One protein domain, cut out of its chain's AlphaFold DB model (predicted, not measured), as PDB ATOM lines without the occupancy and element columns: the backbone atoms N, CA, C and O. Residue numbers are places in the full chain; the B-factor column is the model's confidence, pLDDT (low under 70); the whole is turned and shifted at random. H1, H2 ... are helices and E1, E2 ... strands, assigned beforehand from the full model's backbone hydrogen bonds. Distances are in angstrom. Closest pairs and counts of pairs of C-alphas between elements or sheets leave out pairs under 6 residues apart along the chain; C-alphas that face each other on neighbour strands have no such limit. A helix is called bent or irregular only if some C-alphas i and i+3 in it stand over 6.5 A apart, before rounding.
ATOM      1  N   LEU A 113       7.600 -95.535  73.478       96.50
ATOM      2  CA  LEU A 113       8.412 -95.434  72.257       96.50
ATOM      3  C   LEU A 113       9.861 -95.882  72.468       96.50
ATOM      4  O   LEU A 113      10.456 -96.462  71.563       96.50
ATOM      5  N   VAL A 114      10.418 -95.613  73.650       97.25
ATOM      6  CA  VAL A 114      11.788 -95.996  73.999       97.25
ATOM      7  C   VAL A 114      11.838 -97.495  74.269       97.25
ATOM      8  O   VAL A 114      12.642 -98.190  73.658       97.25
ATOM      9  N   ARG A 115      10.902 -98.011  75.075       96.12
ATOM     10  CA  ARG A 115      10.770 -99.442  75.374       96.12
ATOM     11  C   ARG A 115      10.634-100.289  74.106       96.12
ATOM     12  O   ARG A 115      11.254-101.336  73.992       96.12
ATOM     13  N   ARG A 116       9.842 -99.835  73.127       94.50
ATOM     14  CA  ARG A 116       9.662-100.531  71.837       94.50
ATOM     15  C   ARG A 116      10.908-100.507  70.946       94.50
ATOM     16  O   ARG A 116      11.003-101.347  70.058       94.50
ATOM     17  N   ALA A 117      11.794 -99.530  71.126       95.81
ATOM     18  CA  ALA A 117      13.004 -99.370  70.323       95.81
ATOM     19  C   ALA A 117      14.249 -99.980  70.985       95.81
ATOM     20  O   ALA A 117      15.267-100.151  70.321       95.81
ATOM     21  N   GLU A 118      14.187-100.293  72.278       96.19
ATOM     22  CA  GLU A 118      15.332-100.736  73.072       96.19
ATOM     23  C   GLU A 118      16.015-101.980  72.492       96.19
ATOM     24  O   GLU A 118      17.222-101.945  72.259       96.19
ATOM     25  N   ASP A 119      15.258-103.036  72.190       96.56
ATOM     26  CA  ASP A 119      15.814-104.276  71.631       96.56
ATOM     27  C   ASP A 119      16.477-104.044  70.266       96.56
ATOM     28  O   ASP A 119      17.547-104.588  69.988       96.56
ATOM     29  N   ASP A 120      15.890-103.173  69.438       97.75
ATOM     30  CA  ASP A 120      16.442-102.789  68.136       97.75
ATOM     31  C   ASP A 120      17.797-102.076  68.275       97.75
ATOM     32  O   ASP A 120      18.705-102.314  67.476       97.75
ATOM     33  N   PHE A 121      17.959-101.219  69.290       97.06
ATOM     34  CA  PHE A 121      19.245-100.581  69.577       97.06
ATOM     35  C   PHE A 121      20.244-101.540  70.224       97.06
ATOM     36  O   PHE A 121      21.418-101.510  69.866       97.06
ATOM     37  N   ARG A 122      19.810-102.410  71.143       96.94
ATOM     38  CA  ARG A 122      20.691-103.390  71.801       96.94
ATOM     39  C   ARG A 122      21.252-104.417  70.818       96.94
ATOM     40  O   ARG A 122      22.401-104.823  70.963       96.94
ATOM     41  N   ALA A 123      20.466-104.819  69.822       96.81
ATOM     42  CA  ALA A 123      20.898-105.738  68.770       96.81
ATOM     43  C   ALA A 123      21.714-105.055  67.655       96.81
ATOM     44  O   ALA A 123      22.314-105.738  66.820       96.81
ATOM     45  N   ALA A 124      21.724-103.719  67.601       96.88
ATOM     46  CA  ALA A 124      22.415-102.978  66.558       96.88
ATOM     47  C   ALA A 124      23.936-103.152  66.656       96.88
ATOM     48  O   ALA A 124      24.521-103.175  67.733       96.88
ATOM     49  N   GLN A 125      24.584-103.220  65.496       96.12
ATOM     50  CA  GLN A 125      26.039-103.151  65.388       96.12
ATOM     51  C   GLN A 125      26.461-101.728  65.013       96.12
ATOM     52  O   GLN A 125      25.649-100.990  64.437       96.12
ATOM     53  N   PRO A 126      27.706-101.321  65.312       94.31
ATOM     54  CA  PRO A 126      28.233-100.056  64.830       94.31
ATOM     55  C   PRO A 126      28.148 -99.929  63.304       94.31
ATOM     56  O   PRO A 126      28.231-100.912  62.563       94.31
ATOM     57  N   GLY A 127      27.947 -98.701  62.834       89.12
ATOM     58  CA  GLY A 127      27.896 -98.381  61.418       89.12
ATOM     59  C   GLY A 127      29.265 -98.348  60.742       89.12
ATOM     60  O   GLY A 127      30.265 -98.843  61.250       89.12
ATOM     61  N   SER A 128      29.314 -97.726  59.562       81.50
ATOM     62  CA  SER A 128      30.553 -97.558  58.785       81.50
ATOM     63  C   SER A 128      31.604 -96.690  59.483       81.50
ATOM     64  O   SER A 128      32.780 -96.765  59.149       81.50
ATOM     65  N   ASP A 129      31.180 -95.857  60.428       82.81
ATOM     66  CA  ASP A 129      32.039 -95.054  61.295       82.81
ATOM     67  C   ASP A 129      32.732 -95.897  62.383       82.81
ATOM     68  O   ASP A 129      33.744 -95.472  62.938       82.81
ATOM     69  N   GLY A 130      32.205 -97.092  62.670       87.25
ATOM     70  CA  GLY A 130      32.752 -98.036  63.638       87.25
ATOM     71  C   GLY A 130      32.402 -97.747  65.100       87.25
ATOM     72  O   GLY A 130      32.859 -98.498  65.959       87.25
ATOM     73  N   TYR A 131      31.602 -96.713  65.409       90.12
ATOM     74  CA  TYR A 131      31.263 -96.362  66.798       90.12
ATOM     75  C   TYR A 131      29.767 -96.289  67.078       90.12
ATOM     76  O   TYR A 131      29.287 -96.921  68.020       90.12
ATOM     77  N   TYR A 132      29.028 -95.509  66.293       94.81
ATOM     78  CA  TYR A 132      27.606 -95.285  66.508       94.81
ATOM     79  C   TYR A 132      26.801 -96.488  66.026       94.81
ATOM     80  O   TYR A 132      27.026 -97.023  64.939       94.81
ATOM     81  N   LEU A 133      25.827 -96.900  66.832       96.94
ATOM     82  CA  LEU A 133      24.926 -98.000  66.523       96.94
ATOM     83  C   LEU A 133      24.111 -97.695  65.266       96.94
ATOM     84  O   LEU A 133      23.621 -96.581  65.078       96.94
ATOM     85  N   LYS A 134      23.921 -98.713  64.427       96.69
ATOM     86  CA  LYS A 134      23.091 -98.661  63.222       96.69
ATOM     87  C   LYS A 134      21.985 -99.721  63.304       96.69
ATOM     88  O   LYS A 134      22.181-100.849  62.844       96.69
ATOM     89  N   PRO A 135      20.816 -99.381  63.878       96.62
ATOM     90  CA  PRO A 135      19.667-100.278  63.904       96.62
ATOM     91  C   PRO A 135      19.206-100.661  62.493       96.62
ATOM     92  O   PRO A 135      19.289 -99.867  61.551       96.62
ATOM     93  N   GLN A 136      18.680-101.878  62.345       93.62
ATOM     94  CA  GLN A 136      18.143-102.360  61.065       93.62
ATOM     95  C   GLN A 136      16.777-101.733  60.757       93.62
ATOM     96  O   GLN A 136      16.499-101.322  59.625       93.62
ATOM     97  N   ARG A 137      15.914-101.622  61.775       94.44
ATOM     98  CA  ARG A 137      14.614-100.959  61.651       94.44
ATOM     99  C   ARG A 137      14.795 -99.446  61.624       94.44
ATOM    100  O   ARG A 137      15.581 -98.876  62.366       94.44
ATOM    101  N   ARG A 138      14.025 -98.779  60.758       92.25
ATOM    102  CA  ARG A 138      14.095 -97.318  60.569       92.25
ATOM    103  C   ARG A 138      12.924 -96.543  61.174       92.25
ATOM    104  O   ARG A 138      12.928 -95.321  61.117       92.25
ATOM    105  N   LEU A 139      11.900 -97.215  61.700       94.62
ATOM    106  CA  LEU A 139      10.780 -96.570  62.401       94.62
ATOM    107  C   LEU A 139      11.012 -96.651  63.911       94.62
ATOM    108  O   LEU A 139      10.294 -97.352  64.617       94.62
ATOM    109  N   LEU A 140      12.059 -95.966  64.358       96.81
ATOM    110  CA  LEU A 140      12.498 -95.898  65.748       96.81
ATOM    111  C   LEU A 140      12.575 -94.434  66.185       96.81
ATOM    112  O   LEU A 140      12.525 -93.526  65.350       96.81
ATOM    113  N   VAL A 141      12.703 -94.223  67.493       97.56
ATOM    114  CA  VAL A 141      12.992 -92.902  68.055       97.56
ATOM    115  C   VAL A 141      14.340 -92.379  67.554       97.56
ATOM    116  O   VAL A 141      15.261 -93.153  67.289       97.56
ATOM    117  N   ASP A 142      14.451 -91.062  67.395       97.81
ATOM    118  CA  ASP A 142      15.630 -90.394  66.834       97.81
ATOM    119  C   ASP A 142      16.776 -90.325  67.856       97.81
ATOM    120  O   ASP A 142      16.964 -89.315  68.535       97.81
ATOM    121  N   ILE A 143      17.502 -91.440  67.996       97.75
ATOM    122  CA  ILE A 143      18.621 -91.598  68.932       97.75
ATOM    123  C   ILE A 143      19.879 -92.074  68.197       97.75
ATOM    124  O   ILE A 143      19.937 -93.202  67.717       97.75
ATOM    125  N   ALA A 144      20.937 -91.270  68.158       96.88
ATOM    126  CA  ALA A 144      22.234 -91.708  67.643       96.88
ATOM    127  C   ALA A 144      23.244 -91.838  68.785       96.88
ATOM    128  O   ALA A 144      23.648 -90.846  69.381       96.88
ATOM    129  N   THR A 145      23.655 -93.065  69.099       97.06
ATOM    130  CA  THR A 145      24.525 -93.352  70.247       97.06
ATOM    131  C   THR A 145      25.418 -94.560  69.985       97.06
ATOM    132  O   THR A 145      25.108 -95.381  69.120       97.06
ATOM    133  N   SER A 146      26.537 -94.652  70.692       96.44
ATOM    134  CA  SER A 146      27.390 -95.834  70.765       96.44
ATOM    135  C   SER A 146      26.841 -96.861  71.764       96.44
ATOM    136  O   SER A 146      25.964 -96.567  72.578       96.44
ATOM    137  N   ALA A 147      27.359 -98.092  71.725       96.88
ATOM    138  CA  ALA A 147      26.929 -99.139  72.657       96.88
ATOM    139  C   ALA A 147      27.129 -98.761  74.145       96.88
ATOM    140  O   ALA A 147      26.188 -98.958  74.918       96.88
ATOM    141  N   PRO A 148      28.271 -98.173  74.573       96.56
ATOM    142  CA  PRO A 148      28.465 -97.771  75.971       96.56
ATOM    143  C   PRO A 148      27.471 -96.713  76.470       96.56
ATOM    144  O   PRO A 148      27.016 -96.784  77.611       96.56
ATOM    145  N   ALA A 149      27.105 -95.743  75.626       96.19
ATOM    146  CA  ALA A 149      26.219 -94.644  76.010       96.19
ATOM    147  C   ALA A 149      24.722 -94.979  75.876       96.19
ATOM    148  O   ALA A 149      23.875 -94.222  76.362       96.19
ATOM    149  N   LEU A 150      24.375 -96.125  75.275       97.50
ATOM    150  CA  LEU A 150      22.996 -96.503  74.961       97.50
ATOM    151  C   LEU A 150      22.059 -96.433  76.174       97.50
ATOM    152  O   LEU A 150      20.999 -95.814  76.097       97.50
ATOM    153  N   HIS A 151      22.452 -97.025  77.304       96.00
ATOM    154  CA  HIS A 151      21.621 -97.028  78.512       96.00
ATOM    155  C   HIS A 151      21.324 -95.603  79.012       96.00
ATOM    156  O   HIS A 151      20.186 -95.293  79.365       96.00
ATOM    157  N   GLY A 152      22.329 -94.718  78.993       95.00
ATOM    158  CA  GLY A 152      22.163 -93.309  79.350       95.00
ATOM    159  C   GLY A 152      21.214 -92.576  78.403       95.00
ATOM    160  O   GLY A 152      20.309 -91.881  78.862       95.00
ATOM    161  N   CYS A 153      21.355 -92.797  77.092       96.38
ATOM    162  CA  CYS A 153      20.466 -92.210  76.091       96.38
ATOM    163  C   CYS A 153      19.007 -92.645  76.270       96.38
ATOM    164  O   CYS A 153      18.119 -91.796  76.266       96.38
ATOM    165  N   LEU A 154      18.746 -93.949  76.426       96.94
ATOM    166  CA  LEU A 154      17.383 -94.475  76.570       96.94
ATOM    167  C   LEU A 154      16.721 -93.984  77.865       96.94
ATOM    168  O   LEU A 154      15.537 -93.631  77.860       96.94
ATOM    169  N   ARG A 155      17.484 -93.910  78.963       96.31
ATOM    170  CA  ARG A 155      17.000 -93.371  80.238       96.31
ATOM    171  C   ARG A 155      16.615 -91.897  80.110       96.31
ATOM    172  O   ARG A 155      15.486 -91.546  80.449       96.31
ATOM    173  N   PHE A 156      17.498 -91.058  79.561       97.31
ATOM    174  CA  PHE A 156      17.198 -89.639  79.360       97.31
ATOM    175  C   PHE A 156      16.024 -89.428  78.393       97.31
ATOM    176  O   PHE A 156      15.117 -88.656  78.695       97.31
ATOM    177  N   ALA A 157      15.989 -90.146  77.263       98.12
ATOM    178  CA  ALA A 157      14.879 -90.071  76.313       98.12
ATOM    179  C   ALA A 157      13.542 -90.437  76.974       98.12
ATOM    180  O   ALA A 157      12.548 -89.741  76.774       98.12
ATOM    181  N   SER A 158      13.522 -91.484  77.806       97.69
ATOM    182  CA  SER A 158      12.323 -91.873  78.557       97.69
ATOM    183  C   SER A 158      11.881 -90.782  79.527       97.69
ATOM    184  O   SER A 158      10.703 -90.436  79.542       97.69
ATOM    185  N   ALA A 159      12.814 -90.211  80.296       96.81
ATOM    186  CA  ALA A 159      12.521 -89.132  81.234       96.81
ATOM    187  C   ALA A 159      11.955 -87.894  80.520       96.81
ATOM    188  O   ALA A 159      10.939 -87.347  80.945       96.81
ATOM    189  N   LEU A 160      12.564 -87.493  79.397       98.06
ATOM    190  CA  LEU A 160      12.094 -86.373  78.588       98.06
ATOM    191  C   LEU A 160      10.694 -86.614  78.027       98.06
ATOM    192  O   LEU A 160       9.830 -85.749  78.153       98.06
ATOM    193  N   PHE A 161      10.463 -87.773  77.413       98.06
ATOM    194  CA  PHE A 161       9.180 -88.056  76.777       98.06
ATOM    195  C   PHE A 161       8.062 -88.185  77.808       98.06
ATOM    196  O   PHE A 161       7.034 -87.535  77.645       98.06
ATOM    197  N   ASN A 162       8.289 -88.905  78.911       96.62
ATOM    198  CA  ASN A 162       7.325 -88.981  80.010       96.62
ATOM    199  C   ASN A 162       6.996 -87.582  80.553       96.62
ATOM    200  O   ASN A 162       5.826 -87.242  80.686       96.62
ATOM    201  N   ARG A 163       8.002 -86.728  80.789       96.62
ATOM    202  CA  ARG A 163       7.775 -85.375  81.317       96.62
ATOM    203  C   ARG A 163       6.993 -84.472  80.354       96.62
ATOM    204  O   ARG A 163       6.179 -83.654  80.797       96.62
ATOM    205  N   LEU A 164       7.236 -84.601  79.049       96.75
ATOM    206  CA  LEU A 164       6.469 -83.905  78.013       96.75
ATOM    207  C   LEU A 164       5.014 -84.393  77.991       96.75
ATOM    208  O   LEU A 164       4.102 -83.567  78.036       96.75
ATOM    209  N   GLU A 165       4.785 -85.708  78.019       96.12
ATOM    210  CA  GLU A 165       3.437 -86.289  78.047       96.12
ATOM    211  C   GLU A 165       2.667 -85.920  79.323       96.12
ATOM    212  O   GLU A 165       1.506 -85.522  79.242       96.12
ATOM    213  N   GLU A 166       3.321 -85.946  80.488       93.88
ATOM    214  CA  GLU A 166       2.770 -85.468  81.767       93.88
ATOM    215  C   GLU A 166       2.380 -83.984  81.717       93.88
ATOM    216  O   GLU A 166       1.472 -83.551  82.424       93.88
ATOM    217  N   SER A 167       3.036 -83.197  80.860       92.06
ATOM    218  CA  SER A 167       2.687 -81.793  80.600       92.06
ATOM    219  C   SER A 167       1.571 -81.627  79.558       92.06
ATOM    220  O   SER A 167       1.263 -80.502  79.165       92.06
ATOM    221  N   GLY A 168       0.967 -82.723  79.088       92.06
ATOM    222  CA  GLY A 168      -0.059 -82.721  78.045       92.06
ATOM    223  C   GLY A 168       0.503 -82.539  76.631       92.06
ATOM    224  O   GLY A 168      -0.195 -82.027  75.756       92.06
ATOM    225  N   HIS A 169       1.769 -82.895  76.398       95.06
ATOM    226  CA  HIS A 169       2.444 -82.741  75.109       95.06
ATOM    227  C   HIS A 169       2.839 -84.116  74.550       95.06
ATOM    228  O   HIS A 169       3.890 -84.642  74.919       95.06
ATOM    229  N   PRO A 170       2.009 -84.733  73.685       95.25
ATOM    230  CA  PRO A 170       2.253 -86.094  73.223       95.25
ATOM    231  C   PRO A 170       3.511 -86.181  72.358       95.25
ATOM    232  O   PRO A 170       3.721 -85.359  71.454       95.25
ATOM    233  N   VAL A 171       4.317 -87.214  72.607       97.12
ATOM    234  CA  VAL A 171       5.519 -87.527  71.830       97.12
ATOM    235  C   VAL A 171       5.238 -88.723  70.931       97.12
ATOM    236  O   VAL A 171       4.832 -89.787  71.388       97.12
ATOM    237  N   VAL A 172       5.468 -88.567  69.629       95.94
ATOM    238  CA  VAL A 172       5.182 -89.599  68.625       95.94
ATOM    239  C   VAL A 172       6.300 -89.693  67.593       95.94
ATOM    240  O   VAL A 172       7.022 -88.734  67.331       95.94
ATOM    241  N   ILE A 173       6.423 -90.847  66.943       96.12
ATOM    242  CA  ILE A 173       7.103 -90.923  65.647       96.12
ATOM    243  C   ILE A 173       6.070 -90.506  64.603       96.12
ATOM    244  O   ILE A 173       4.986 -91.091  64.568       96.12
ATOM    245  N   ALA A 174       6.381 -89.517  63.763       91.81
ATOM    246  CA  ALA A 174       5.419 -89.001  62.791       91.81
ATOM    247  C   ALA A 174       4.799 -90.137  61.944       91.81
ATOM    248  O   ALA A 174       5.492 -91.043  61.476       91.81
ATOM    249  N   ASP A 175       3.487 -90.108  61.713       80.44
ATOM    250  CA  ASP A 175       2.760 -91.169  60.996       80.44
ATOM    251  C   ASP A 175       2.720 -90.956  59.462       80.44
ATOM    252  O   ASP A 175       2.269 -91.825  58.705       80.44
ATOM    253  N   GLY A 176       3.312 -89.854  58.989       74.56
ATOM    254  CA  GLY A 176       3.417 -89.464  57.581       74.56
ATOM    255  C   GLY A 176       2.128 -88.904  56.981       74.56
ATOM    256  O   GLY A 176       2.099 -88.639  55.777       74.56
ATOM    257  N   SER A 177       1.078 -88.722  57.786       72.94
ATOM    258  CA  SER A 177      -0.104 -87.950  57.394       72.94
ATOM    259  C   SER A 177       0.250 -86.476  57.163       72.94
ATOM    260  O   SER A 177      -0.327 -85.839  56.275       72.94
ATOM    261  N   GLU A 178       1.259 -85.982  57.885       73.94
ATOM    262  CA  GLU A 178       1.886 -84.672  57.748       73.94
ATOM    263  C   GLU A 178       3.280 -84.778  57.114       73.94
ATOM    264  O   GLU A 178       4.006 -85.761  57.293       73.94
ATOM    265  N   ILE A 179       3.667 -83.753  56.347       81.69
ATOM    266  CA  ILE A 179       5.003 -83.668  55.744       81.69
ATOM    267  C   ILE A 179       5.922 -82.976  56.749       81.69
ATOM    268  O   ILE A 179       6.081 -81.759  56.718       81.69
ATOM    269  N   LEU A 180       6.498 -83.779  57.639       89.38
ATOM    270  CA  LEU A 180       7.451 -83.351  58.656       89.38
ATOM    271  C   LEU A 180       8.850 -83.821  58.248       89.38
ATOM    272  O   LEU A 180       9.072 -85.022  58.058       89.38
ATOM    273  N   ILE A 181       9.777 -82.881  58.071       90.75
ATOM    274  CA  ILE A 181      11.166 -83.193  57.719       90.75
ATOM    275  C   ILE A 181      11.993 -83.447  58.977       90.75
ATOM    276  O   ILE A 181      11.771 -82.828  60.013       90.75
ATOM    277  N   ARG A 182      12.985 -84.332  58.865       93.88
ATOM    278  CA  ARG A 182      14.107 -84.395  59.802       93.88
ATOM    279  C   ARG A 182      15.222 -83.525  59.233       93.88
ATOM    280  O   ARG A 182      15.647 -83.768  58.104       93.88
ATOM    281  N   VAL A 183      15.668 -82.519  59.981       92.75
ATOM    282  CA  VAL A 183      16.821 -81.699  59.577       92.75
ATOM    283  C   VAL A 183      18.116 -82.508  59.674       92.75
ATOM    284  O   VAL A 183      18.151 -83.594  60.261       92.75
ATOM    285  N   GLU A 184      19.194 -82.002  59.083       90.12
ATOM    286  CA  GLU A 184      20.515 -82.577  59.311       90.12
ATOM    287  C   GLU A 184      20.896 -82.411  60.788       90.12
ATOM    288  O   GLU A 184      20.793 -81.319  61.346       90.12
ATOM    289  N   ILE A 185      21.284 -83.520  61.421       91.94
ATOM    290  CA  ILE A 185      21.701 -83.555  62.821       91.94
ATOM    291  C   ILE A 185      23.155 -83.988  62.852       91.94
ATOM    292  O   ILE A 185      23.491 -85.081  62.398       91.94
ATOM    293  N   ASP A 186      23.994 -83.129  63.407       90.38
ATOM    294  CA  ASP A 186      25.401 -83.404  63.621       90.38
ATOM    295  C   ASP A 186      25.638 -84.070  64.990       90.38
ATOM    296  O   ASP A 186      24.803 -84.006  65.897       90.38
ATOM    297  N   ASN A 187      26.805 -84.679  65.168       90.88
ATOM    298  CA  ASN A 187      27.221 -85.314  66.418       90.88
ATOM    299  C   ASN A 187      28.348 -84.546  67.119       90.88
ATOM    300  O   ASN A 187      29.130 -85.149  67.846       90.88
ATOM    301  N   TYR A 188      28.485 -83.243  66.899       87.56
ATOM    302  CA  TYR A 188      29.523 -82.436  67.529       87.56
ATOM    303  C   TYR A 188      28.934 -81.237  68.273       87.56
ATOM    304  O   TYR A 188      27.734 -80.968  68.243       87.56
ATOM    305  N   ASP A 189      29.788 -80.544  69.013       81.81
ATOM    306  CA  ASP A 189      29.488 -79.210  69.516       81.81
ATOM    307  C   ASP A 189      29.735 -78.195  68.389       81.81
ATOM    308  O   ASP A 189      30.806 -78.221  67.777       81.81
ATOM    309  N   GLU A 190      28.771 -77.318  68.090       74.19
ATOM    310  CA  GLU A 190      28.927 -76.281  67.057       74.19
ATOM    311  C   GLU A 190      30.093 -75.324  67.352       74.19
ATOM    312  O   GLU A 190      30.661 -74.763  66.413       74.19
ATOM    313  N   ALA A 191      30.497 -75.170  68.619       76.12
ATOM    314  CA  ALA A 191      31.694 -74.417  68.987       76.12
ATOM    315  C   ALA A 191      32.992 -75.102  68.517       76.12
ATOM    316  O   ALA A 191      34.033 -74.459  68.385       76.12
ATOM    317  N   VAL A 192      32.941 -76.407  68.235       77.12
ATOM    318  CA  VAL A 192      34.079 -77.234  67.824       77.12
ATOM    319  C   VAL A 192      33.703 -78.024  66.570       77.12
ATOM    320  O   VAL A 192      33.595 -79.257  66.588       77.12
ATOM    321  N   LYS A 193      33.494 -77.309  65.459       73.44
ATOM    322  CA  LYS A 193      33.194 -77.930  64.160       73.44
ATOM    323  C   LYS A 193      34.341 -78.830  63.670       73.44
ATOM    324  O   LYS A 193      35.504 -78.602  64.027       73.44
ATOM    325  N   PRO A 194      34.028 -79.864  62.870       73.31
ATOM    326  CA  PRO A 194      35.035 -80.647  62.169       73.31
ATOM    327  C   PRO A 194      35.906 -79.754  61.288       73.31
ATOM    328  O   PRO A 194      35.458 -78.710  60.809       73.31
ATOM    329  N   ASP A 195      37.139 -80.190  61.053       72.75
ATOM    330  CA  ASP A 195      37.976 -79.593  60.019       72.75
ATOM    331  C   ASP A 195      37.323 -79.865  58.649       72.75
ATOM    332  O   ASP A 195      37.126 -81.034  58.311       72.75
ATOM    333  N   PRO A 196      36.990 -78.842  57.842       74.81
ATOM    334  CA  PRO A 196      36.403 -79.048  56.520       74.81
ATOM    335  C   PRO A 196      37.269 -79.904  55.587       74.81
ATOM    336  O   PRO A 196      36.731 -80.582  54.716       74.81
ATOM    337  N   ALA A 197      38.597 -79.900  55.762       71.25
ATOM    338  CA  ALA A 197      39.518 -80.722  54.974       71.25
ATOM    339  C   ALA A 197      39.522 -82.199  55.405       71.25
ATOM    340  O   ALA A 197      40.005 -83.065  54.674       71.25
ATOM    341  N   ARG A 198      39.005 -82.495  56.602       65.56
ATOM    342  CA  ARG A 198      38.884 -83.841  57.173       65.56
ATOM    343  C   ARG A 198      37.526 -83.958  57.866       65.56
ATOM    344  O   ARG A 198      37.486 -84.001  59.100       65.56
ATOM    345  N   PRO A 199      36.425 -83.964  57.092       66.12
ATOM    346  CA  PRO A 199      35.098 -84.063  57.670       66.12
ATOM    347  C   PRO A 199      34.983 -85.387  58.421       66.12
ATOM    348  O   PRO A 199      35.485 -86.423  57.973       66.12
ATOM    349  N   ASP A 200      34.324 -85.353  59.574       65.31
ATOM    350  CA  ASP A 200      33.979 -86.587  60.262       65.31
ATOM    351  C   ASP A 200      32.992 -87.393  59.415       65.31
ATOM    352  O   ASP A 200      32.252 -86.855  58.585       65.31
ATOM    353  N   SER A 201      32.980 -88.707  59.629       67.69
ATOM    354  CA  SER A 201      31.944 -89.537  59.025       67.69
ATOM    355  C   SER A 201      30.575 -89.075  59.536       67.69
ATOM    356  O   SER A 201      30.428 -88.866  60.745       67.69
ATOM    357  N   PRO A 202      29.577 -88.914  58.649       77.88
ATOM    358  CA  PRO A 202      28.226 -88.593  59.082       77.88
ATOM    359  C   PRO A 202      27.709 -89.695  60.010       77.88
ATOM    360  O   PRO A 202      28.190 -90.833  59.969       77.88
ATOM    361  N   LEU A 203      26.696 -89.370  60.816       87.25
ATOM    362  CA  LEU A 203      26.002 -90.380  61.612       87.25
ATOM    363  C   LEU A 203      25.583 -91.557  60.709       87.25
ATOM    364  O   LEU A 203      25.008 -91.335  59.638       87.25
ATOM    365  N   PRO A 204      25.847 -92.811  61.112       84.50
ATOM    366  CA  PRO A 204      25.676 -93.971  60.235       84.50
ATOM    367  C   PRO A 204      24.211 -94.322  59.959       84.50
ATOM    368  O   PRO A 204      23.919 -95.210  59.144       84.50
ATOM    369  N   TRP A 205      23.287 -93.676  60.670       93.69
ATOM    370  CA  TRP A 205      21.863 -93.922  60.575       93.69
ATOM    371  C   TRP A 205      21.048 -92.679  60.960       93.69
ATOM    372  O   TRP A 205      21.514 -91.794  61.673       93.69
ATOM    373  N   ALA A 206      19.808 -92.648  60.479       93.56
ATOM    374  CA  ALA A 206      18.762 -91.729  60.905       93.56
ATOM    375  C   ALA A 206      17.402 -92.435  60.766       93.56
ATOM    376  O   ALA A 206      17.243 -93.283  59.869       93.56
ATOM    377  N   PRO A 207      16.407 -92.108  61.607       95.25
ATOM    378  CA  PRO A 207      15.082 -92.687  61.474       95.25
ATOM    379  C   PRO A 207      14.417 -92.227  60.172       95.25
ATOM    380  O   PRO A 207      14.634 -91.123  59.672       95.25
ATOM    381  N   ARG A 208      13.553 -93.081  59.620       93.06
ATOM    382  CA  ARG A 208      12.763 -92.796  58.412       93.06
ATOM    383  C   ARG A 208      11.811 -91.618  58.621       93.06
ATOM    384  O   ARG A 208      11.403 -90.993  57.645       93.06
ATOM    385  N   ARG A 209      11.402 -91.371  59.865       93.50
ATOM    386  CA  ARG A 209      10.477 -90.306  60.243       93.50
ATOM    387  C   ARG A 209      10.940 -89.660  61.544       93.50
ATOM    388  O   ARG A 209      11.439 -90.385  62.404       93.50
ATOM    389  N   PRO A 210      10.788 -88.336  61.689       96.62
ATOM    390  CA  PRO A 210      11.228 -87.649  62.889       96.62
ATOM    391  C   PRO A 210      10.409 -88.101  64.101       96.62
ATOM    392  O   PRO A 210       9.209 -88.380  63.996       96.62
ATOM    393  N   THR A 211      11.068 -88.155  65.257       98.31
ATOM    394  CA  THR A 211      10.373 -88.123  66.547       98.31
ATOM    395  C   THR A 211       9.955 -86.687  66.807       98.31
ATOM    396  O   THR A 211      10.773 -85.778  66.679       98.31
ATOM    397  N   VAL A 212       8.682 -86.475  67.119       97.75
ATOM    398  CA  VAL A 212       8.107 -85.147  67.309       97.75
ATOM    399  C   VAL A 212       7.319 -85.083  68.607       97.75
ATOM    400  O   VAL A 212       6.635 -86.037  68.972       97.75
ATOM    401  N   VAL A 213       7.391 -83.943  69.283       98.06
ATOM    402  CA  VAL A 213       6.455 -83.576  70.347       98.06
ATOM    403  C   VAL A 213       5.447 -82.576  69.792       98.06
ATOM    404  O   VAL A 213       5.833 -81.655  69.074       98.06
ATOM    405  N   HIS A 214       4.166 -82.745  70.115       95.06
ATOM    406  CA  HIS A 214       3.134 -81.766  69.771       95.06
ATOM    407  C   HIS A 214       2.820 -80.892  70.983       95.06
ATOM    408  O   HIS A 214       2.324 -81.377  71.997       95.06
ATOM    409  N   ILE A 215       3.076 -79.591  70.869       93.44
ATOM    410  CA  ILE A 215       2.776 -78.609  71.917       93.44
ATOM    411  C   ILE A 215       1.756 -77.626  71.354       93.44
ATOM    412  O   ILE A 215       2.053 -76.896  70.413       93.44
ATOM    413  N   GLY A 216       0.534 -77.636  71.894       85.44
ATOM    414  CA  GLY A 216      -0.559 -76.814  71.357       85.44
ATOM    415  C   GLY A 216      -0.842 -77.086  69.874       85.44
ATOM    416  O   GLY A 216      -1.110 -76.156  69.126       85.44
ATOM    417  N   GLY A 217      -0.687 -78.339  69.430       85.62
ATOM    418  CA  GLY A 217      -0.845 -78.746  68.028       85.62
ATOM    419  C   GLY A 217       0.372 -78.486  67.129       85.62
ATOM    420  O   GLY A 217       0.435 -79.042  66.037       85.62
ATOM    421  N   VAL A 218       1.365 -77.710  67.576       92.56
ATOM    422  CA  VAL A 218       2.582 -77.428  66.798       92.56
ATOM    423  C   VAL A 218       3.596 -78.564  66.973       92.56
ATOM    424  O   VAL A 218       4.006 -78.827  68.109       92.56
ATOM    425  N   PRO A 219       4.036 -79.235  65.890       94.94
ATOM    426  CA  PRO A 219       5.041 -80.284  65.985       94.94
ATOM    427  C   PRO A 219       6.454 -79.694  66.069       94.94
ATOM    428  O   PRO A 219       6.865 -78.877  65.244       94.94
ATOM    429  N   LEU A 220       7.226 -80.175  67.040       97.69
ATOM    430  CA  LEU A 220       8.655 -79.916  67.204       97.69
ATOM    431  C   LEU A 220       9.417 -81.227  67.037       97.69
ATOM    432  O   LEU A 220       9.137 -82.195  67.741       97.69
ATOM    433  N   GLY A 221      10.383 -81.266  66.124       98.12
ATOM    434  CA  GLY A 221      11.275 -82.408  65.961       98.12
ATOM    435  C   GLY A 221      12.278 -82.498  67.104       98.12
ATOM    436  O   GLY A 221      12.817 -81.480  67.533       98.12
ATOM    437  N   LEU A 222      12.532 -83.713  67.582       98.69
ATOM    438  CA  LEU A 222      13.498 -84.023  68.634       98.69
ATOM    439  C   LEU A 222      14.499 -85.055  68.107       98.69
ATOM    440  O   LEU A 222      14.100 -86.050  67.506       98.69
ATOM    441  N   SER A 223      15.789 -84.827  68.349       98.31
ATOM    442  CA  SER A 223      16.858 -85.796  68.091       98.31
ATOM    443  C   SER A 223      17.848 -85.799  69.249       98.31
ATOM    444  O   SER A 223      18.330 -84.742  69.663       98.31
ATOM    445  N   LEU A 224      18.132 -86.985  69.784       98.06
ATOM    446  CA  LEU A 224      19.092 -87.202  70.859       98.06
ATOM    447  C   LEU A 224      20.342 -87.863  70.289       98.06
ATOM    448  O   LEU A 224      20.276 -88.927  69.680       98.06
ATOM    449  N   VAL A 225      21.496 -87.248  70.497       96.75
ATOM    450  CA  VAL A 225      22.760 -87.705  69.924       96.75
ATOM    451  C   VAL A 225      23.833 -87.723  70.999       96.75
ATOM    452  O   VAL A 225      23.989 -86.756  71.734       96.75
ATOM    453  N   GLU A 226      24.590 -88.807  71.095       95.56
ATOM    454  CA  GLU A 226      25.845 -88.812  71.840       95.56
ATOM    455  C   GLU A 226      26.877 -87.974  71.078       95.56
ATOM    456  O   GLU A 226      27.104 -88.174  69.883       95.56
ATOM    457  N   VAL A 227      27.507 -87.020  71.753       92.94
ATOM    458  CA  VAL A 227      28.488 -86.118  71.153       92.94
ATOM    459  C   VAL A 227      29.799 -86.848  70.894       92.94
ATOM    460  O   VAL A 227      30.231 -87.709  71.653       92.94
ATOM    461  N   SER A 228      30.452 -86.468  69.805       90.69
ATOM    462  CA  SER A 228      31.796 -86.874  69.451       90.69
ATOM    463  C   SER A 228      32.808 -85.783  69.798       90.69
ATOM    464  O   SER A 228      32.646 -84.592  69.495       90.69
ATOM    465  N   GLU A 229      33.915 -86.199  70.393       88.44
ATOM    466  CA  GLU A 229      34.990 -85.319  70.837       88.44
ATOM    467  C   GLU A 229      36.318 -85.721  70.239       88.44
ATOM    468  O   GLU A 229      36.580 -86.902  70.011       88.44
ATOM    469  N   LYS A 230      37.173 -84.723  69.999       87.88
ATOM    470  CA  LYS A 230      38.544 -84.962  69.556       87.88
ATOM    471  C   LYS A 230      39.307 -85.663  70.673       87.88
ATOM    472  O   LYS A 230      39.586 -85.065  71.706       87.88
ATOM    473  N   GLN A 231      39.691 -86.906  70.421       87.12
ATOM    474  CA  GLN A 231      40.569 -87.675  71.287       87.12
ATOM    475  C   GLN A 231      41.945 -87.812  70.640       87.12
ATOM    476  O   GLN A 231      42.071 -87.942  69.418       87.12
ATOM    477  N   HIS A 232      42.982 -87.767  71.475       91.81
ATOM    478  CA  HIS A 232      44.355 -88.005  71.060       91.81
ATOM    479  C   HIS A 232      44.629 -89.508  71.118       91.81
ATOM    480  O   HIS A 232      44.614 -90.105  72.195       91.81
ATOM    481  N   LEU A 233      44.847 -90.115  69.955       91.06
ATOM    482  CA  LEU A 233      44.960 -91.559  69.797       91.06
ATOM    483  C   LEU A 233      46.348 -91.953  69.291       91.06
ATOM    484  O   LEU A 233      46.942 -91.239  68.482       91.06
ATOM    485  N   ALA A 234      46.822 -93.117  69.728       92.50
ATOM    486  CA  ALA A 234      47.974 -93.809  69.172       92.50
ATOM    487  C   ALA A 234      47.503 -94.971  68.288       92.50
ATOM    488  O   ALA A 234      46.546 -95.674  68.624       92.50
ATOM    489  N   TYR A 235      48.164 -95.169  67.149       91.00
ATOM    490  CA  TYR A 235      47.949 -96.352  66.319       91.00
ATOM    491  C   TYR A 235      48.537 -97.592  66.998       91.00
ATOM    492  O   TYR A 235      49.720 -97.608  67.335       91.00
ATOM    493  N   ALA A 236      47.715 -98.627  67.165       89.44
ATOM    494  CA  ALA A 236      48.054 -99.866  67.864       89.44
ATOM    495  C   ALA A 236      48.050-101.093  66.928       89.44
ATOM    496  O   ALA A 236      47.787-102.210  67.363       89.44
ATOM    497  N   GLY A 237      48.328-100.898  65.633       86.44
ATOM    498  CA  GLY A 237      48.378-101.987  64.651       86.44
ATOM    499  C   GLY A 237      47.002-102.432  64.140       86.44
ATOM    500  O   GLY A 237      45.967-102.142  64.732       86.44
ATOM    501  N   GLY A 238      46.966-103.104  62.983       82.94
ATOM    502  CA  GLY A 238      45.746-103.732  62.445       82.94
ATOM    503  C   GLY A 238      44.580-102.781  62.130       82.94
ATOM    504  O   GLY A 238      43.449-103.230  62.004       82.94
ATOM    505  N   GLY A 239      44.831-101.469  62.031       82.56
ATOM    506  CA  GLY A 239      43.773-100.457  61.872       82.56
ATOM    507  C   GLY A 239      43.213 -99.920  63.194       82.56
ATOM    508  O   GLY A 239      42.389 -99.005  63.175       82.56
ATOM    509  N   ASN A 240      43.689-100.432  64.331       83.94
ATOM    510  CA  ASN A 240      43.217-100.064  65.658       83.94
ATOM    511  C   ASN A 240      43.903 -98.803  66.179       83.94
ATOM    512  O   ASN A 240      45.089 -98.553  65.951       83.94
ATOM    513  N   PHE A 241      43.130 -98.011  66.910       88.25
ATOM    514  CA  PHE A 241      43.587 -96.795  67.565       88.25
ATOM    515  C   PHE A 241      43.085 -96.813  68.999       88.25
ATOM    516  O   PHE A 241      41.887 -97.001  69.212       88.25
ATOM    517  N   VAL A 242      43.986 -96.577  69.945       89.31
ATOM    518  CA  VAL A 242      43.674 -96.501  71.377       89.31
ATOM    519  C   VAL A 242      44.024 -95.112  71.909       89.31
ATOM    520  O   VAL A 242      44.887 -94.444  71.324       89.31
ATOM    521  N   PRO A 243      43.365 -94.629  72.974       91.25
ATOM    522  CA  PRO A 243      43.749 -93.383  73.626       91.25
ATOM    523  C   PRO A 243      45.239 -93.369  73.970       91.25
ATOM    524  O   PRO A 243      45.776 -94.353  74.465       91.25
ATOM    525  N   VAL A 244      45.926 -92.244  73.736       92.44
ATOM    526  CA  VAL A 244      47.366 -92.125  74.051       92.44
ATOM    527  C   VAL A 244      47.645 -92.399  75.533       92.44
ATOM    528  O   VAL A 244      48.703 -92.928  75.851       92.44
ATOM    529  N   ALA A 245      46.703 -92.074  76.421       90.62
ATOM    530  CA  ALA A 245      46.805 -92.361  77.852       90.62
ATOM    531  C   ALA A 245      46.764 -93.866  78.182       90.62
ATOM    532  O   ALA A 245      47.296 -94.275  79.206       90.62
ATOM    533  N   GLU A 246      46.153 -94.676  77.316       89.94
ATOM    534  CA  GLU A 246      46.017 -96.132  77.466       89.94
ATOM    535  C   GLU A 246      47.055 -96.900  76.630       89.94
ATOM    536  O   GLU A 246      47.157 -98.121  76.717       89.94
ATOM    537  N   PHE A 247      47.834 -96.204  75.796       91.12
ATOM    538  CA  PHE A 247      48.807 -96.830  74.911       91.12
ATOM    539  C   PHE A 247      50.103 -97.170  75.652       91.12
ATOM    540  O   PHE A 247      50.900 -96.283  75.969       91.12
ATOM    541  N   ASN A 248      50.356 -98.465  75.857       88.62
ATOM    542  CA  ASN A 248      51.626 -98.936  76.397       88.62
ATOM    543  C   ASN A 248      52.682 -99.077  75.290       88.62
ATOM    544  O   ASN A 248      52.784-100.102  74.618       88.62
ATOM    545  N   ALA A 249      53.498 -98.037  75.123       84.25
ATOM    546  CA  ALA A 249      54.572 -98.029  74.132       84.25
ATOM    547  C   ALA A 249      55.675 -99.070  74.406       84.25
ATOM    548  O   ALA A 249      56.365 -99.456  73.469       84.25
ATOM    549  N   ALA A 250      55.855 -99.514  75.657       86.25
ATOM    550  CA  ALA A 250      56.895-100.480  76.015       86.25
ATOM    551  C   ALA A 250      56.537-101.917  75.603       86.25
ATOM    552  O   ALA A 250      57.425-102.717  75.328       86.25
ATOM    553  N   GLU A 251      55.243-102.235  75.541       84.94
ATOM    554  CA  GLU A 251      54.735-103.562  75.165       84.94
ATOM    555  C   GLU A 251      54.338-103.649  73.683       84.94
ATOM    556  O   GLU A 251      54.136-104.741  73.151       84.94
ATOM    557  N   PHE A 252      54.229-102.510  72.994       87.94
ATOM    558  CA  PHE A 252      53.820-102.470  71.597       87.94
ATOM    559  C   PHE A 252      54.998-102.689  70.638       87.94
ATOM    560  O   PHE A 252      55.909-101.867  70.543       87.94
ATOM    561  N   VAL A 253      54.934-103.764  69.849       85.69
ATOM    562  CA  VAL A 253      55.903-104.056  68.784       85.69
ATOM    563  C   VAL A 253      55.307-103.678  67.427       85.69
ATOM    564  O   VAL A 253      54.384-104.332  66.942       85.69
ATOM    565  N   GLY A 254      55.840-102.633  66.790       86.88
ATOM    566  CA  GLY A 254      55.437-102.217  65.443       86.88
ATOM    567  C   GLY A 254      55.556-100.713  65.195       86.88
ATOM    568  O   GLY A 254      55.969 -99.945  66.062       86.88
ATOM    569  N   TYR A 255      55.175-100.277  63.992       88.69
ATOM    570  CA  TYR A 255      55.090 -98.852  63.669       88.69
ATOM    571  C   TYR A 255      53.864 -98.228  64.343       88.69
ATOM    572  O   TYR A 255      52.756 -98.752  64.231       88.69
ATOM    573  N   THR A 256      54.054 -97.095  65.016       91.88
ATOM    574  CA  THR A 256      52.986 -96.320  65.656       91.88
ATOM    575  C   THR A 256      53.131 -94.840  65.325       91.88
ATOM    576  O   THR A 256      54.225 -94.335  65.079       91.88
ATOM    577  N   TRP A 257      52.011 -94.129  65.328       91.75
ATOM    578  CA  TRP A 257      51.955 -92.679  65.224       91.75
ATOM    579  C   TRP A 257      50.771 -92.169  66.033       91.75
ATOM    580  O   TRP A 257      49.835 -92.911  66.349       91.75
ATOM    581  N   LYS A 258      50.805 -90.878  66.355       92.88
ATOM    582  CA  LYS A 258      49.732 -90.209  67.081       92.88
ATOM    583  C   LYS A 258      48.864 -89.408  66.122       92.88
ATOM    584  O   LYS A 258      49.348 -88.848  65.141       92.88
ATOM    585  N   THR A 259      47.571 -89.360  66.393       89.56
ATOM    586  CA  THR A 259      46.609 -88.591  65.604       89.56
ATOM    587  C   THR A 259      45.468 -88.126  66.488       89.56
ATOM    588  O   THR A 259      45.120 -88.776  67.469       89.56
ATOM    589  N   TYR A 260      44.828 -87.028  66.105       86.56
ATOM    590  CA  TYR A 260      43.529 -86.666  66.655       86.56
ATOM    591  C   TYR A 260      42.434 -87.276  65.785       86.56
ATOM    592  O   TYR A 260      42.503 -87.190  64.558       86.56
ATOM    593  N   ARG A 261      41.446 -87.913  66.409       85.06
ATOM    594  CA  ARG A 261      40.213 -88.367  65.748       85.06
ATOM    595  C   ARG A 261      39.038 -88.099  66.666       85.06
ATOM    596  O   ARG A 261      39.203 -88.134  67.884       85.06
ATOM    597  N   ARG A 262      37.858 -87.854  66.100       86.12
ATOM    598  CA  ARG A 262      36.650 -87.780  66.915       86.12
ATOM    599  C   ARG A 262      36.142 -89.169  67.260       86.12
ATOM    600  O   ARG A 262      36.180 -90.073  66.427       86.12
ATOM    601  N   ARG A 263      35.699 -89.328  68.500       87.94
ATOM    602  CA  ARG A 263      35.086 -90.549  69.034       87.94
ATOM    603  C   ARG A 263      33.899 -90.161  69.911       87.94
ATOM    604  O   ARG A 263      33.943 -89.065  70.476       87.94
ATOM    605  N   PRO A 264      32.865 -91.009  70.027       91.94
ATOM    606  CA  PRO A 264      31.781 -90.767  70.973       91.94
ATOM    607  C   PRO A 264      32.333 -90.581  72.392       91.94
ATOM    608  O   PRO A 264      33.308 -91.239  72.765       91.94
ATOM    609  N   SER A 265      31.775 -89.632  73.141       91.12
ATOM    610  CA  SER A 265      32.297 -89.221  74.450       91.12
ATOM    611  C   SER A 265      31.412 -89.596  75.634       91.12
ATOM    612  O   SER A 265      31.743 -89.277  76.773       91.12
ATOM    613  N   GLY A 266      30.265 -90.225  75.393       91.88
ATOM    614  CA  GLY A 266      29.230 -90.494  76.387       91.88
ATOM    615  C   GLY A 266      28.351 -89.289  76.730       91.88
ATOM    616  O   GLY A 266      27.273 -89.479  77.288       91.88
ATOM    617  N   ARG A 267      28.764 -88.061  76.381       93.38
ATOM    618  CA  ARG A 267      27.977 -86.849  76.641       93.38
ATOM    619  C   ARG A 267      26.796 -86.752  75.693       93.38
ATOM    620  O   ARG A 267      26.934 -86.952  74.488       93.38
ATOM    621  N   LEU A 268      25.641 -86.382  76.225       95.81
ATOM    622  CA  LEU A 268      24.419 -86.279  75.440       95.81
ATOM    623  C   LEU A 268      24.225 -84.882  74.841       95.81
ATOM    624  O   LEU A 268      24.550 -83.857  75.442       95.81
ATOM    625  N   LYS A 269      23.628 -84.844  73.652       96.12
ATOM    626  CA  LYS A 269      23.115 -83.645  73.001       96.12
ATOM    627  C   LYS A 269      21.671 -83.858  72.579       96.12
ATOM    628  O   LYS A 269      21.380 -84.746  71.783       96.12
ATOM    629  N   LEU A 270      20.779 -82.995  73.045       98.19
ATOM    630  CA  LEU A 270      19.419 -82.890  72.531       98.19
ATOM    631  C   LEU A 270      19.367 -81.761  71.502       98.19
ATOM    632  O   LEU A 270      19.764 -80.637  71.793       98.19
ATOM    633  N   THR A 271      18.849 -82.049  70.313       97.88
ATOM    634  CA  THR A 271      18.508 -81.040  69.307       97.88
ATOM    635  C   THR A 271      17.000 -81.018  69.122       97.88
ATOM    636  O   THR A 271      16.409 -82.020  68.717       97.88
ATOM    637  N   ALA A 272      16.387 -79.870  69.393       98.38
ATOM    638  CA  ALA A 272      15.015 -79.584  69.010       98.38
ATOM    639  C   ALA A 272      15.001 -78.702  67.764       98.38
ATOM    640  O   ALA A 272      15.837 -77.809  67.618       98.38
ATOM    641  N   TYR A 273      14.068 -78.947  66.853       98.12
ATOM    642  CA  TYR A 273      14.022 -78.234  65.584       98.12
ATOM    643  C   TYR A 273      12.604 -78.117  65.035       98.12
ATOM    644  O   TYR A 273      11.705 -78.884  65.380       98.12
ATOM    645  N   SER A 274      12.413 -77.153  64.142       96.69
ATOM    646  CA  SER A 274      11.206 -77.063  63.335       96.69
ATOM    647  C   SER A 274      11.243 -78.138  62.245       96.69
ATOM    648  O   SER A 274      12.169 -78.140  61.428       96.69
ATOM    649  N   PRO A 275      10.240 -79.026  62.167       94.56
ATOM    650  CA  PRO A 275      10.135 -80.034  61.116       94.56
ATOM    651  C   PRO A 275       9.627 -79.452  59.781       94.56
ATOM    652  O   PRO A 275       9.127 -80.192  58.931       94.56
ATOM    653  N   PHE A 276       9.745 -78.137  59.577       90.31
ATOM    654  CA  PHE A 276       9.258 -77.414  58.408       90.31
ATOM    655  C   PHE A 276      10.394 -76.666  57.706       90.31
ATOM    656  O   PHE A 276      11.007 -75.770  58.281       90.31
ATOM    657  N   HIS A 277      10.644 -76.988  56.435       84.38
ATOM    658  CA  HIS A 277      11.753 -76.408  55.662       84.38
ATOM    659  C   HIS A 277      11.675 -74.875  55.521       84.38
ATOM    660  O   HIS A 277      12.683 -74.180  55.522       84.38
ATOM    661  N   ASP A 278      10.471 -74.344  55.356       82.88
ATOM    662  CA  ASP A 278      10.161 -72.927  55.139       82.88
ATOM    663  C   ASP A 278      10.048 -72.108  56.430       82.88
ATOM    664  O   ASP A 278       9.988 -70.883  56.368       82.88
ATOM    665  N   VAL A 279      10.052 -72.761  57.594       88.62
ATOM    666  CA  VAL A 279      10.027 -72.091  58.899       88.62
ATOM    667  C   VAL A 279      11.160 -72.651  59.760       88.62
ATOM    668  O   VAL A 279      10.907 -73.443  60.668       88.62
ATOM    669  N   PRO A 280      12.426 -72.303  59.468       91.94
ATOM    670  CA  PRO A 280      13.560 -72.858  60.188       91.94
ATOM    671  C   PRO A 280      13.592 -72.352  61.632       91.94
ATOM    672  O   PRO A 280      13.491 -71.155  61.913       91.94
ATOM    673  N   TRP A 281      13.776 -73.286  62.556       95.00
ATOM    674  CA  TRP A 281      14.059 -73.035  63.964       95.00
ATOM    675  C   TRP A 281      14.844 -74.227  64.503       95.00
ATOM    676  O   TRP A 281      14.595 -75.362  64.095       95.00
ATOM    677  N   ARG A 282      15.806 -73.972  65.387       95.56
ATOM    678  CA  ARG A 282      16.600 -75.011  66.043       95.56
ATOM    679  C   ARG A 282      17.117 -74.519  67.384       95.56
ATOM    680  O   ARG A 282      17.464 -73.348  67.515       95.56
ATOM    681  N   HIS A 283      17.205 -75.427  68.341       96.25
ATOM    682  CA  HIS A 283      17.823 -75.196  69.636       96.25
ATOM    683  C   HIS A 283      18.528 -76.470  70.104       96.25
ATOM    684  O   HIS A 283      18.054 -77.578  69.842       96.25
ATOM    685  N   GLN A 284      19.677 -76.318  70.758       95.69
ATOM    686  CA  GLN A 284      20.534 -77.434  71.149       95.69
ATOM    687  C   GLN A 284      20.927 -77.325  72.617       95.69
ATOM    688  O   GLN A 284      21.328 -76.262  73.083       95.69
ATOM    689  N   TRP A 285      20.880 -78.457  73.313       96.12
ATOM    690  CA  TRP A 285      21.423 -78.618  74.655       96.12
ATOM    691  C   TRP A 285      22.490 -79.694  74.614       96.12
ATOM    692  O   TRP A 285      22.221 -80.802  74.160       96.12
ATOM    693  N   ILE A 286      23.680 -79.380  75.111       94.25
ATOM    694  CA  ILE A 286      24.811 -80.306  75.184       94.25
ATOM    695  C   ILE A 286      25.196 -80.469  76.647       94.25
ATOM    696  O   ILE A 286      25.235 -79.479  77.384       94.25
ATOM    697  N   GLU A 287      25.454 -81.696  77.094       94.25
ATOM    698  CA  GLU A 287      25.952 -81.940  78.447       94.25
ATOM    699  C   GLU A 287      27.314 -81.287  78.673       94.25
ATOM    700  O   GLU A 287      28.251 -81.433  77.885       94.25
ATOM    701  N   GLY A 288      27.431 -80.576  79.789       87.75
ATOM    702  CA  GLY A 288      28.705 -80.095  80.313       87.75
ATOM    703  C   GLY A 288      29.189 -80.984  81.456       87.75
ATOM    704  O   GLY A 288      28.419 -81.760  82.012       87.75
ATOM    705  N   GLN A 289      30.442 -80.807  81.888       77.38
ATOM    706  CA  GLN A 289      31.026 -81.561  83.015       77.38
ATOM    707  C   GLN A 289      30.189 -81.531  84.305       77.38
ATOM    708  O   GLN A 289      30.243 -82.467  85.091       77.38
ATOM    709  N   LYS A 290      29.437 -80.448  84.541       81.19
ATOM    710  CA  LYS A 290      28.604 -80.251  85.740       81.19
ATOM    711  C   LYS A 290      27.117 -80.058  85.421       81.19
ATOM    712  O   LYS A 290      26.351 -79.690  86.301       81.19
ATOM    713  N   SER A 291      26.715 -80.233  84.162       87.19
ATOM    714  CA  SER A 291      25.364 -79.911  83.696       87.19
ATOM    715  C   SER A 291      24.858 -81.014  82.775       87.19
ATOM    716  O   SER A 291      25.123 -81.012  81.571       87.19
ATOM    717  N   THR A 292      24.149 -81.974  83.365       93.69
ATOM    718  CA  THR A 292      23.497 -83.064  82.632       93.69
ATOM    719  C   THR A 292      22.242 -82.554  81.926       93.69
ATOM    720  O   THR A 292      21.716 -81.481  82.248       93.69
ATOM    721  N   LEU A 293      21.749 -83.292  80.930       94.69
ATOM    722  CA  LEU A 293      20.446 -82.970  80.340       94.69
ATOM    723  C   LEU A 293      19.301 -83.311  81.298       94.69
ATOM    724  O   LEU A 293      18.335 -82.560  81.377       94.69
ATOM    725  N   GLU A 294      19.437 -84.392  82.072       92.38
ATOM    726  CA  GLU A 294      18.459 -84.780  83.098       92.38
ATOM    727  C   GLU A 294      18.250 -83.665  84.136       92.38
ATOM    728  O   GLU A 294      17.114 -83.330  84.460       92.38
ATOM    729  N   GLY A 295      19.325 -83.016  84.598       92.88
ATOM    730  CA  GLY A 295      19.237 -81.897  85.546       92.88
ATOM    731  C   GLY A 295      18.619 -80.619  84.964       92.88
ATOM    732  O   GLY A 295      18.224 -79.735  85.720       92.88
ATOM    733  N   ARG A 296      18.511 -80.516  83.633       95.31
ATOM    734  CA  ARG A 296      17.915 -79.380  82.906       95.31
ATOM    735  C   ARG A 296      16.552 -79.712  82.306       95.31
ATOM    736  O   ARG A 296      16.067 -79.000  81.433       95.31
ATOM    737  N   LEU A 297      15.916 -80.789  82.759       95.56
ATOM    738  CA  LEU A 297      14.680 -81.282  82.164       95.56
ATOM    739  C   LEU A 297      13.564 -80.223  82.132       95.56
ATOM    740  O   LEU A 297      12.947 -80.011  81.090       95.56
ATOM    741  N   GLU A 298      13.345 -79.511  83.239       95.94
ATOM    742  CA  GLU A 298      12.327 -78.452  83.317       95.94
ATOM    743  C   GLU A 298      12.651 -77.254  82.413       95.94
ATOM    744  O   GLU A 298      11.759 -76.696  81.776       95.94
ATOM    745  N   GLU A 299      13.932 -76.887  82.311       97.06
ATOM    746  CA  GLU A 299      14.406 -75.839  81.403       97.06
ATOM    747  C   GLU A 299      14.119 -76.219  79.945       97.06
ATOM    748  O   GLU A 299      13.532 -75.431  79.202       97.06
ATOM    749  N   ILE A 300      14.467 -77.449  79.550       98.19
ATOM    750  CA  ILE A 300      14.217 -77.980  78.205       98.19
ATOM    751  C   ILE A 300      12.722 -77.902  77.882       98.19
ATOM    752  O   ILE A 300      12.344 -77.353  76.847       98.19
ATOM    753  N   VAL A 301      11.855 -78.397  78.772       97.62
ATOM    754  CA  VAL A 301      10.396 -78.359  78.571       97.62
ATOM    755  C   VAL A 301       9.889 -76.919  78.443       97.62
ATOM    756  O   VAL A 301       9.085 -76.632  77.553       97.62
ATOM    757  N   ALA A 302      10.368 -75.990  79.276       97.19
ATOM    758  CA  ALA A 302       9.978 -74.583  79.207       97.19
ATOM    759  C   ALA A 302      10.378 -73.928  77.873       97.19
ATOM    760  O   ALA A 302       9.561 -73.243  77.251       97.19
ATOM    761  N   VAL A 303      11.598 -74.184  77.392       98.19
ATOM    762  CA  VAL A 303      12.077 -73.671  76.100       98.19
ATOM    763  C   VAL A 303      11.292 -74.273  74.938       98.19
ATOM    764  O   VAL A 303      10.910 -73.536  74.032       98.19
ATOM    765  N   LEU A 304      10.988 -75.576  74.961       98.31
ATOM    766  CA  LEU A 304      10.151 -76.211  73.934       98.31
ATOM    767  C   LEU A 304       8.752 -75.583  73.882       98.31
ATOM    768  O   LEU A 304       8.232 -75.324  72.797       98.31
ATOM    769  N   ARG A 305       8.158 -75.266  75.040       96.94
ATOM    770  CA  ARG A 305       6.864 -74.571  75.106       96.94
ATOM    771  C   ARG A 305       6.930 -73.161  74.521       96.94
ATOM    772  O   ARG A 305       6.064 -72.798  73.730       96.94
ATOM    773  N   ALA A 306       7.955 -72.386  74.868       96.19
ATOM    774  CA  ALA A 306       8.158 -71.054  74.298       96.19
ATOM    775  C   ALA A 306       8.390 -71.111  72.777       96.19
ATOM    776  O   ALA A 306       7.821 -70.319  72.026       96.19
ATOM    777  N   ALA A 307       9.168 -72.094  72.316       95.25
ATOM    778  CA  ALA A 307       9.432 -72.329  70.902       95.25
ATOM    779  C   ALA A 307       8.167 -72.688  70.121       95.25
ATOM    780  O   ALA A 307       7.987 -72.208  69.007       95.25
ATOM    781  N   ALA A 308       7.273 -73.494  70.697       93.81
ATOM    782  CA  ALA A 308       6.004 -73.840  70.065       93.81
ATOM    783  C   ALA A 308       5.113 -72.608  69.839       93.81
ATOM    784  O   ALA A 308       4.506 -72.482  68.777       93.81
ATOM    785  N   ILE A 309       5.081 -71.669  70.794       91.81
ATOM    786  CA  ILE A 309       4.339 -70.403  70.661       91.81
ATOM    787  C   ILE A 309       4.922 -69.556  69.519       91.81
ATOM    788  O   ILE A 309       4.184 -69.111  68.640       91.81
ATOM    789  N   ASP A 310       6.244 -69.367  69.500       92.69
ATOM    790  CA  ASP A 310       6.934 -68.624  68.436       92.69
ATOM    791  C   ASP A 310       6.744 -69.280  67.057       92.69
ATOM    792  O   ASP A 310       6.413 -68.602  66.082       92.69
ATOM    793  N   LEU A 311       6.878 -70.606  66.969       90.62
ATOM    794  CA  LEU A 311       6.669 -71.341  65.725       90.62
ATOM    795  C   LEU A 311       5.228 -71.282  65.243       90.62
ATOM    796  O   LEU A 311       5.035 -71.153  64.038       90.62
ATOM    797  N   SER A 312       4.238 -71.317  66.138       88.88
ATOM    798  CA  SER A 312       2.830 -71.146  65.762       88.88
ATOM    799  C   SER A 312       2.629 -69.845  64.979       88.88
ATOM    800  O   SER A 312       2.159 -69.861  63.843       88.88
ATOM    801  N   LEU A 313       3.129 -68.725  65.516       86.88
ATOM    802  CA  LEU A 313       3.029 -67.407  64.878       86.88
ATOM    803  C   LEU A 313       3.753 -67.348  63.524       86.88
ATOM    804  O   LEU A 313       3.302 -66.679  62.591       86.88
ATOM    805  N   ARG A 314       4.900 -68.025  63.395       87.69
ATOM    806  CA  ARG A 314       5.646 -68.088  62.126       87.69
ATOM    807  C   ARG A 314       4.950 -68.976  61.095       87.69
ATOM    808  O   ARG A 314       4.942 -68.632  59.914       87.69
ATOM    809  N   LEU A 315       4.357 -70.087  61.527       82.62
ATOM    810  CA  LEU A 315       3.608 -71.005  60.671       82.62
ATOM    811  C   LEU A 315       2.331 -70.347  60.149       82.62
ATOM    812  O   LEU A 315       2.073 -70.433  58.948       82.62
ATOM    813  N   GLU A 316       1.612 -69.601  60.990       80.19
ATOM    814  CA  GLU A 316       0.451 -68.809  60.569       80.19
ATOM    815  C   GLU A 316       0.823 -67.797  59.479       80.19
ATOM    816  O   GLU A 316       0.162 -67.729  58.441       80.19
ATOM    817  N   LYS A 317       1.939 -67.070  59.650       77.06
ATOM    818  CA  LYS A 317       2.471 -66.151  58.624       77.06
ATOM    819  C   LYS A 317       2.846 -66.863  57.322       77.06
ATOM    820  O   LYS A 317       2.707 -66.281  56.251       77.06
ATOM    821  N   ALA A 318       3.285 -68.119  57.401       75.12
ATOM    822  CA  ALA A 318       3.562 -68.974  56.246       75.12
ATOM    823  C   ALA A 318       2.297 -69.646  55.659       75.12
ATOM    824  O   ALA A 318       2.395 -70.464  54.743       75.12
ATOM    825  N   GLY A 319       1.102 -69.318  56.166       75.00
ATOM    826  CA  GLY A 319      -0.172 -69.866  55.698       75.00
ATOM    827  C   GLY A 319      -0.447 -71.300  56.161       75.00
ATOM    828  O   GLY A 319      -1.236 -72.007  55.527       75.00
TER     829      GLY A 319
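AT A GLANCE: This is residues 113 to 319 of the 323 residues of an uncharacterized protein of Rhizobium leguminosarum bv. viciae (UniProt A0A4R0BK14). A long, twisted ribbon of two antiparallel strands, E3 and E5, makes the longest axis; at one end it widens with E1, E2 and E6 into a sheet with helices H2 and H3 over one face, and H1 packs along H2. At its other end the ribbon bears the short strand E4, joined to E3 by the tight link of residues 236 to 240, and the long loop of residues 244 to 257. The printed part has 207 residues, with three named helices and six named strands in the order H1 H2 E1 E2 E3 E4 E5 E6 H3. The class is mixed, with 101 residues in named elements, under half, and the sheet is branched and antiparallel. The whole is compact, with a radius of gyration of the C-alphas of 18.9 A, yet elongated, spanning 65 by 34 by 32 A.

IN THESE COORDINATES: E3, residues 218 to 235, runs 49.2 A from C-alpha 218 at (2.582, -77.428, 66.798) to C-alpha 235 at (47.949, -96.352, 66.319) and bends by 60 degrees at residue 232. E5, residues 258 to 273, runs 37.7 A and bends by 69 degrees at residue 268. The shorter strands are E1, residues 171 to 173, E2, 211 to 215, E4, 241 to 243, and E6, 282 to 286. H2, residues 150 to 166, is 24.0 A long. H1, residues 113 to 122, begins at C-alpha 113 (8.412, -95.434, 72.257). H3, residues 294 to 317, is 34.7 A long, with a kink of 28 degrees near residue 301. H1 and H3 are irregular: C-alphas 116 and 119 are 7.2 A apart, and C-alphas 295 and 298 are 8.0 A apart.

HOW THE PARTS SIT: E3 has E2 and E4 on one side and E5 on the other side; N 225 and O 269 are 2.8 A apart. E1 to E4 form a meander, each strand the antiparallel neighbour of the one before: N 172 and O 212 are 2.9 A apart, N 213 and O 220 2.9 A, N 234 and O 242 2.8 A. E6 is an edge strand beside E5, with N 270 and O 285 2.9 A apart. H2 and H3 are on the same face. H2 lies over E2 and E3 at a height over the sheet of 8.7 A, along the strands, at 18 degrees to E3 on the local plane. H3 lies over E3 at a height of 6.5 A, slantwise to the strands, at 42 degrees to E3 on the local plane. H3 touches H2 with residues 294 to 301 alone, at a steep tilt of 58 degrees, the closest C-alphas being those of Phe 156 and Glu 294, 6.3 A. H1 and H2 form a helical hairpin at a shallow tilt of 8 degrees; the closest C-alphas, of Val 114 and Ser 158, are 6.2 A apart. Every O i to N i+4 pair is within hydrogen-bond range in H2, against 4 of 6 in H1 and 18 of 20 in H3.

THE WHOLE: The C-alphas farthest apart, of Ala 250 and Gly 319, are separated by 67.9 A. The printed part has no cut. The links H1 to H2, E1 to E2 and E4 to E5 are long. The mean pLDDT of the printed part is 90.9; residues 198 to 201 are under 70.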